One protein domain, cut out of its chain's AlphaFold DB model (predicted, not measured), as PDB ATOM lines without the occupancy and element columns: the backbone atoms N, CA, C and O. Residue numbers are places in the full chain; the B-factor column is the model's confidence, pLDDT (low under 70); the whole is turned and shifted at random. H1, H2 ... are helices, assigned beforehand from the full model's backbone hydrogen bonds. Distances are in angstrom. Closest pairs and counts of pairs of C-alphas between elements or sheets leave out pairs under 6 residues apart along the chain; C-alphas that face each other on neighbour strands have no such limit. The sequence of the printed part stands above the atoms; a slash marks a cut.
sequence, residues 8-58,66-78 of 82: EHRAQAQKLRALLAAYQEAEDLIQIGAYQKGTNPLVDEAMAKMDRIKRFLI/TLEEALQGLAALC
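Overview. This is residues 8 to 58 and 66 to 78 of the 82 residues of the protein "T3SS_ATPase_C domain-containing protein" of Symbiobacterium thermophilum (UniProt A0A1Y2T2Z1). A long helix, H1, runs through most of the model's length; H2 crosses it and H3 packs on its first part, both on one side of it. The link after H1 folds back to H2. The printed part has 64 residues with three named helices, H1, H2, H3, and no named strand: all helix. It is only just compact, close to loose, with a radius of gyration of the C-alphas of 12.7 A, spanning 40 by 21 by 14 A.

Along the chain. H1, residues 8 to 31, begins at C-alpha (176.026, 135.013, 165.875), is 33.3 A long and has a kink of 44 degrees near residue 25. H2 is residues 41 to 57, 22.6 A, with a kink of 58 degrees near residue 51. H3, residues 67 to 78, 16.6 A, ends at C-alpha (165.235, 133.710, 165.696).

Arrangement. H1, with residues 16 to 26 alone, touches H2, only just about perpendicular at 71 degrees; the closest C-alphas, of Leu 19 and Ala 46, are 4.8 A apart. H1, with residues 9 to 16 alone, touches H3 at a steep tilt of 52 degrees, the same way; the closest C-alphas, of Gln 12 and Cys 78, are 6.1 A apart. Every O i to N i+4 pair is within hydrogen-bond range in H3, 18 of 20 in H1 and 11 of 13 in H2.

Size, cuts and confidence. Residues 59 to 65 are not printed; C-alphas 58 and 66 are 14.8 A apart. No printed residue has pLDDT under 70.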
ATOM      1  N   GLU A   8     177.413 134.937 165.426       88.69
ATOM      2  CA  GLU A   8     176.026 135.013 165.875       88.69
ATOM      3  C   GLU A   8     175.105 135.611 164.805       88.69
ATOM      4  O   GLU A   8     174.102 134.992 164.450       88.69
ATOM      5  N   HIS A   9     175.490 136.740 164.194       89.31
ATOM      6  CA  HIS A   9     174.711 137.346 163.104       89.31
ATOM      7  C   HIS A   9     174.532 136.359 161.948       89.31
ATOM      8  O   HIS A   9     173.474 136.283 161.326       89.31
ATOM      9  N   ARG A  10     175.582 135.579 161.657       90.62
ATOM     10  CA  ARG A  10     175.549 134.559 160.607       90.62
ATOM     11  C   ARG A  10     174.592 133.428 160.943       90.62
ATOM     12  O   ARG A  10     173.808 133.055 160.077       90.62
ATOM     13  N   ALA A  11     174.641 132.910 162.167       90.44
ATOM     14  CA  ALA A  11     173.748 131.848 162.610       90.44
ATOM     15  C   ALA A  11     172.278 132.295 162.555       90.44
ATOM     16  O   ALA A  11     171.430 131.591 162.005       90.44
ATOM     17  N   GLN A  12     171.986 133.504 163.037       91.81
ATOM     18  CA  GLN A  12     170.641 134.077 162.992       91.81
ATOM     19  C   GLN A  12     170.169 134.309 161.545       91.81
ATOM     20  O   GLN A  12     169.067 133.910 161.170       91.81
ATOM     21  N   ALA A  13     171.023 134.865 160.680       91.81
ATOM     22  CA  ALA A  13     170.698 135.058 159.267       91.81
ATOM     23  C   ALA A  13     170.472 133.727 158.526       91.81
ATOM     24  O   ALA A  13     169.593 133.639 157.668       91.81
ATOM     25  N   GLN A  14     171.241 132.683 158.848       92.56
ATOM     26  CA  GLN A  14     171.032 131.337 158.308       92.56
ATOM     27  C   GLN A  14     169.684 130.764 158.747       92.56
ATOM     28  O   GLN A  14     168.951 130.250 157.904       92.56
ATOM     29  N   LYS A  15     169.326 130.908 160.028       92.25
ATOM     30  CA  LYS A  15     168.024 130.474 160.543       92.25
ATOM     31  C   LYS A  15     166.871 131.199 159.849       92.25
ATOM     32  O   LYS A  15     165.941 130.547 159.384       92.25
ATOM     33  N   LEU A  16     166.956 132.523 159.703       93.50
ATOM     34  CA  LEU A  16     165.948 133.305 158.983       93.50
ATOM     35  C   LEU A  16     165.768 132.810 157.538       93.50
ATOM     36  O   LEU A  16     164.643 132.626 157.079       93.50
ATOM     37  N   ARG A  17     166.874 132.549 156.830       93.94
ATOM     38  CA  ARG A  17     166.841 132.013 155.461       93.94
ATOM     39  C   ARG A  17     166.231 130.616 155.394       93.94
ATOM     40  O   ARG A  17     165.485 130.351 154.462       93.94
ATOM     41  N   ALA A  18     166.517 129.753 156.368       93.88
ATOM     42  CA  ALA A  18     165.924 128.419 156.435       93.88
ATOM     43  C   ALA A  18     164.399 128.483 156.607       93.88
ATOM     44  O   ALA A  18     163.681 127.747 155.938       93.88
ATOM     45  N   LEU A  19     163.900 129.404 157.441       93.88
ATOM     46  CA  LEU A  19     162.461 129.624 157.610       93.88
ATOM     47  C   LEU A  19     161.810 130.149 156.324       93.88
ATOM     48  O   LEU A  19     160.766 129.647 155.918       93.88
ATOM     49  N   LEU A  20     162.432 131.126 155.657       94.56
ATOM     50  CA  LEU A  20     161.938 131.642 154.376       94.56
ATOM     51  C   LEU A  20     161.886 130.551 153.302       94.56
ATOM     52  O   LEU A  20     160.874 130.424 152.619       94.56
ATOM     53  N   ALA A  21     162.948 129.749 153.187       95.56
ATOM     54  CA  ALA A  21     163.018 128.650 152.230       95.56
ATOM     55  C   ALA A  21     161.936 127.598 152.503       95.56
ATOM     56  O   ALA A  21     161.193 127.244 151.595       95.56
ATOM     57  N   ALA A  22     161.780 127.169 153.758       93.88
ATOM     58  CA  ALA A  22     160.758 126.198 154.139       93.88
ATOM     59  C   ALA A  22     159.339 126.701 153.839       93.88
ATOM     60  O   ALA A  22     158.512 125.956 153.319       93.88
ATOM     61  N   TYR A  23     159.052 127.973 154.132       93.94
ATOM     62  CA  TYR A  23     157.760 128.561 153.783       93.94
ATOM     63  C   TYR A  23     157.536 128.588 152.273       93.94
ATOM     64  O   TYR A  23     156.448 128.252 151.828       93.94
ATOM     65  N   GLN A  24     158.556 128.963 151.498       93.38
ATOM     66  CA  GLN A  24     158.466 129.032 150.043       93.38
ATOM     67  C   GLN A  24     158.262 127.648 149.410       93.38
ATOM     68  O   GLN A  24     157.447 127.504 148.507       93.38
ATOM     69  N   GLU A  25     158.936 126.613 149.914       93.00
ATOM     70  CA  GLU A  25     158.742 125.225 149.466       93.00
ATOM     71  C   GLU A  25     157.320 124.710 149.731       93.00
ATOM     72  O   GLU A  25     156.797 123.897 148.969       93.00
ATOM     73  N   ALA A  26     156.685 125.178 150.806       93.25
ATOM     74  CA  ALA A  26     155.327 124.798 151.174       93.25
ATOM     75  C   ALA A  26     154.255 125.796 150.701       93.25
ATOM     76  O   ALA A  26     153.071 125.566 150.954       93.25
ATOM     77  N   GLU A  27     154.634 126.888 150.031       92.81
ATOM     78  CA  GLU A  27     153.746 128.016 149.733       92.81
ATOM     79  C   GLU A  27     152.530 127.578 148.915       92.81
ATOM     80  O   GLU A  27     151.400 127.871 149.304       92.81
ATOM     81  N   ASP A  28     152.747 126.796 147.857       93.25
ATOM     82  CA  ASP A  28     151.672 126.286 147.000       93.25
ATOM     83  C   ASP A  28     150.663 125.448 147.797       93.25
ATOM     84  O   ASP A  28     149.451 125.640 147.685       93.25
ATOM     85  N   LEU A  29     151.156 124.549 148.660       92.00
ATOM     86  CA  LEU A  29     150.320 123.692 149.507       92.00
ATOM     87  C   LEU A  29     149.539 124.503 150.544       92.00
ATOM     88  O   LEU A  29     148.387 124.181 150.841       92.00
ATOM     89  N   ILE A  30     150.151 125.549 151.098       90.88
ATOM     90  CA  ILE A  30     149.510 126.455 152.052       90.88
ATOM     91  C   ILE A  30     148.416 127.267 151.345       90.88
ATOM     92  O   ILE A  30     147.306 127.361 151.868       90.88
ATOM     93  N   GLN A  31     148.687 127.807 150.153       90.69
ATOM     94  CA  GLN A  31     147.744 128.642 149.401       90.69
ATOM     95  C   GLN A  31     146.484 127.881 148.973       90.69
ATOM     96  O   GLN A  31     145.385 128.425 149.059       90.69
ATOM     97  N   ILE A  32     146.616 126.614 148.565       94.00
ATOM     98  CA  ILE A  32     145.461 125.765 148.218       94.00
ATOM     99  C   ILE A  32     144.785 125.132 149.448       94.00
ATOM    100  O   ILE A  32     143.813 124.392 149.300       94.00
ATOM    101  N   GLY A  33     145.299 125.384 150.660       90.69
ATOM    102  CA  GLY A  33     144.777 124.829 151.913       90.69
ATOM    103  C   GLY A  33     145.044 123.331 152.111       90.69
ATOM    104  O   GLY A  33     144.389 122.699 152.936       90.69
ATOM    105  N   ALA A  34     145.984 122.751 151.361       91.81
ATOM    106  CA  ALA A  34     146.348 121.335 151.442       91.81
ATOM    107  C   ALA A  34     147.468 121.044 152.459       91.81
ATOM    108  O   ALA A  34     147.727 119.880 152.764       91.81
ATOM    109  N   TYR A  35     148.141 122.073 152.985       91.88
ATOM    110  CA  TYR A  35     149.188 121.899 153.990       91.88
ATOM    111  C   TYR A  35     148.608 121.498 155.357       91.88
ATOM    112  O   TYR A  35     147.749 122.187 155.912       91.88
ATOM    113  N   GLN A  36     149.107 120.397 155.926       89.44
ATOM    114  CA  GLN A  36     148.736 119.935 157.263       89.44
ATOM    115  C   GLN A  36     149.784 120.355 158.295       89.44
ATOM    116  O   GLN A  36     150.966 120.027 158.190       89.44
ATOM    117  N   LYS A  37     149.325 121.049 159.340       87.12
ATOM    118  CA  LYS A  37     150.170 121.406 160.482       87.12
ATOM    119  C   LYS A  37     150.694 120.140 161.167       87.12
ATOM    120  O   LYS A  37     149.925 119.218 161.428       87.12
ATOM    121  N   GLY A  38     151.979 120.122 161.503       86.50
ATOM    122  CA  GLY A  38     152.664 118.990 162.127       86.50
ATOM    123  C   GLY A  38     153.387 118.074 161.139       86.50
ATOM    124  O   GLY A  38     154.139 117.205 161.574       86.50
ATOM    125  N   THR A  39     153.208 118.259 159.825       86.62
ATOM    126  CA  THR A  39     153.945 117.493 158.806       86.62
ATOM    127  C   THR A  39     155.409 117.916 158.730       86.62
ATOM    128  O   THR A  39     156.284 117.068 158.567       86.62
ATOM    129  N   ASN A  40     155.691 119.213 158.875       91.12
ATOM    130  CA  ASN A  40     157.052 119.727 158.902       91.12
ATOM    131  C   ASN A  40     157.192 120.815 159.982       91.12
ATOM    132  O   ASN A  40     156.714 121.934 159.784       91.12
ATOM    133  N   PRO A  41     157.901 120.533 161.093       91.75
ATOM    134  CA  PRO A  41     158.106 121.502 162.167       91.75
ATOM    135  C   PRO A  41     158.747 122.816 161.705       91.75
ATOM    136  O   PRO A  41     158.448 123.868 162.264       91.75
ATOM    137  N   LEU A  42     159.607 122.772 160.680       90.94
ATOM    138  CA  LEU A  42     160.270 123.961 160.147       90.94
ATOM    139  C   LEU A  42     159.294 124.844 159.365       90.94
ATOM    140  O   LEU A  42     159.326 126.063 159.509       90.94
ATOM    141  N   VAL A  43     158.408 124.238 158.572       93.06
ATOM    142  CA  VAL A  43     157.349 124.967 157.859       93.06
ATOM    143  C   VAL A  43     156.337 125.520 158.854       93.06
ATOM    144  O   VAL A  43     155.933 126.670 158.730       93.06
ATOM    145  N   ASP A  44     155.982 124.756 159.887       92.62
ATOM    146  CA  ASP A  44     155.088 125.226 160.946       92.62
ATOM    147  C   ASP A  44     155.680 126.431 161.697       92.62
ATOM    148  O   ASP A  44     154.979 127.418 161.939       92.62
ATOM    149  N   GLU A  45     156.975 126.383 162.039       92.44
ATOM    150  CA  GLU A  45     157.690 127.521 162.630       92.44
ATOM    151  C   GLU A  45     157.716 128.708 161.659       92.44
ATOM    152  O   GLU A  45     157.445 129.844 162.060       92.44
ATOM    153  N   ALA A  46     158.001 128.457 160.380       92.50
ATOM    154  CA  ALA A  46     158.044 129.491 159.361       92.50
ATOM    155  C   ALA A  46     156.681 130.167 159.185       92.50
ATOM    156  O   ALA A  46     156.617 131.393 159.202       92.50
ATOM    157  N   MET A  47     155.590 129.401 159.116       92.25
ATOM    158  CA  MET A  47     154.220 129.913 159.061       92.25
ATOM    159  C   MET A  47     153.884 130.758 160.293       92.25
ATOM    160  O   MET A  47     153.334 131.847 160.150       92.25
ATOM    161  N   ALA A  48     154.254 130.304 161.495       92.19
ATOM    162  CA  ALA A  48     153.997 131.036 162.735       92.19
ATOM    163  C   ALA A  48     154.786 132.355 162.835       92.19
ATOM    164  O   ALA A  48     154.343 133.301 163.490       92.19
ATOM    165  N   LYS A  49     155.965 132.429 162.206       92.44
ATOM    166  CA  LYS A  49     156.849 133.604 162.246       92.44
ATOM    167  C   LYS A  49     156.755 134.492 161.005       92.44
ATOM    168  O   LYS A  49     157.278 135.606 161.041       92.44
ATOM    169  N   MET A  50     156.086 134.048 159.942       92.69
ATOM    170  CA  MET A  50     156.098 134.700 158.631       92.69
ATOM    171  C   MET A  50     155.647 136.160 158.691       92.69
ATOM    172  O   MET A  50     156.296 137.023 158.106       92.69
ATOM    173  N   ASP A  51     154.596 136.470 159.453       91.88
ATOM    174  CA  ASP A  51     154.124 137.853 159.602       91.88
ATOM    175  C   ASP A  51     155.176 138.766 160.242       91.88
ATOM    176  O   ASP A  51     155.365 139.906 159.815       91.88
ATOM    177  N   ARG A  52     155.905 138.267 161.247       93.06
ATOM    178  CA  ARG A  52     156.981 139.028 161.902       93.06
ATOM    179  C   ARG A  52     158.185 139.186 160.975       93.06
ATOM    180  O   ARG A  52     158.756 140.269 160.916       93.06
ATOM    181  N   ILE A  53     158.530 138.138 160.228       93.31
ATOM    182  CA  ILE A  53     159.610 138.167 159.234       93.31
ATOM    183  C   ILE A  53     159.301 139.197 158.142       93.31
ATOM    184  O   ILE A  53     160.147 140.030 157.837       93.31
ATOM    185  N   LYS A  54     158.077 139.199 157.596       93.19
ATOM    186  CA  LYS A  54     157.648 140.178 156.587       93.19
ATOM    187  C   LYS A  54     157.768 141.609 157.103       93.19
ATOM    188  O   LYS A  54     158.319 142.449 156.404       93.19
ATOM    189  N   ARG A  55     157.316 141.878 158.332       92.19
ATOM    190  CA  ARG A  55     157.444 143.211 158.948       92.19
ATOM    191  C   ARG A  55     158.893 143.648 159.129       92.19
ATOM    192  O   ARG A  55     159.178 144.816 158.954       92.19
ATOM    193  N   PHE A  56     159.793 142.728 159.462       93.06
ATOM    194  CA  PHE A  56     161.218 143.033 159.586       93.06
ATOM    195  C   PHE A  56     161.889 143.322 158.235       93.06
ATOM    196  O   PHE A  56     162.786 144.153 158.159       93.06
ATOM    197  N   LEU A  57     161.471 142.634 157.169       92.94
ATOM    198  CA  LEU A  57     162.043 142.808 155.830       92.94
ATOM    199  C   LEU A  57     161.493 144.032 155.082       92.94
ATOM    200  O   LEU A  57     162.105 144.474 154.112       92.94
ATOM    201  N   ILE A  58     160.336 144.552 155.492       93.44
ATOM    202  CA  ILE A  58     159.702 145.726 154.889       93.44
ATOM    203  C   ILE A  58     160.088 146.958 155.703       93.44
ATOM    204  O   ILE A  58     159.731 147.067 156.870       93.44
ATOM    205  N   THR A  66     169.551 151.586 162.353       95.31
ATOM    206  CA  THR A  66     170.948 151.310 162.662       95.31
ATOM    207  C   THR A  66     171.232 149.816 162.537       95.31
ATOM    208  O   THR A  66     170.337 148.967 162.583       95.31
ATOM    209  N   LEU A  67     172.515 149.470 162.414       91.25
ATOM    210  CA  LEU A  67     172.932 148.071 162.432       91.25
ATOM    211  C   LEU A  67     172.501 147.376 163.732       91.25
ATOM    212  O   LEU A  67     172.069 146.232 163.689       91.25
ATOM    213  N   GLU A  68     172.599 148.059 164.873       92.06
ATOM    214  CA  GLU A  68     172.230 147.494 166.171       92.06
ATOM    215  C   GLU A  68     170.737 147.151 166.239       92.06
ATOM    216  O   GLU A  68     170.383 146.030 166.600       92.06
ATOM    217  N   GLU A  69     169.865 148.055 165.787       93.19
ATOM    218  CA  GLU A  69     168.416 147.814 165.711       93.19
ATOM    219  C   GLU A  69     168.081 146.656 164.763       93.19
ATOM    220  O   GLU A  69     167.267 145.788 165.090       93.19
ATOM    221  N   ALA A  70     168.748 146.585 163.606       92.62
ATOM    222  CA  ALA A  70     168.558 145.492 162.656       92.62
ATOM    223  C   ALA A  70     168.967 144.131 163.250       92.62
ATOM    224  O   ALA A  70     168.296 143.122 163.023       92.62
ATOM    225  N   LEU A  71     170.045 144.092 164.036       91.94
ATOM    226  CA  LEU A  71     170.516 142.880 164.707       91.94
ATOM    227  C   LEU A  71     169.592 142.455 165.849       91.94
ATOM    228  O   LEU A  71     169.287 141.269 165.969       91.94
ATOM    229  N   GLN A  72     169.088 143.406 166.637       91.69
ATOM    230  CA  GLN A  72     168.078 143.135 167.663       91.69
ATOM    231  C   GLN A  72     166.793 142.574 167.038       91.69
ATOM    232  O   GLN A  72     166.251 141.574 167.516       91.69
ATOM    233  N   GLY A  73     166.340 143.155 165.923       91.88
ATOM    234  CA  GLY A  73     165.204 142.643 165.157       91.88
ATOM    235  C   GLY A  73     165.441 141.219 164.645       91.88
ATOM    236  O   GLY A  73     164.585 140.348 164.811       91.88
ATOM    237  N   LEU A  74     166.625 140.949 164.089       91.69
ATOM    238  CA  LEU A  74     167.005 139.624 163.600       91.69
ATOM    239  C   LEU A  74     167.036 138.573 164.727       91.69
ATOM    240  O   LEU A  74     166.511 137.465 164.557       91.69
ATOM    241  N   ALA A  75     167.595 138.924 165.887       90.69
ATOM    242  CA  ALA A  75     167.628 138.070 167.070       90.69
ATOM    243  C   ALA A  75     166.209 137.746 167.576       90.69
ATOM    244  O   ALA A  75     165.878 136.580 167.812       90.69
ATOM    245  N   ALA A  76     165.328 138.750 167.633       90.81
ATOM    246  CA  ALA A  76     163.944 138.594 168.084       90.81
ATOM    247  C   ALA A  76     163.106 137.647 167.199       90.81
ATOM    248  O   ALA A  76     162.162 137.016 167.684       90.81
ATOM    249  N   LEU A  77     163.431 137.525 165.906       88.81
ATOM    250  CA  LEU A  77     162.795 136.565 164.992       88.81
ATOM    251  C   LEU A  77     163.311 135.137 165.195       88.81
ATOM    252  O   LEU A  77     162.555 134.161 165.112       88.81
ATOM    253  N   CYS A  78     164.604 135.004 165.476       83.19
ATOM    254  CA  CYS A  78     165.235 133.710 165.696       83.19
ATOM    255  C   CYS A  78     164.818 133.083 167.035       83.19
ATOM    256  O   CYS A  78     164.815 131.853 167.131       83.19
TER     257      CYS A  78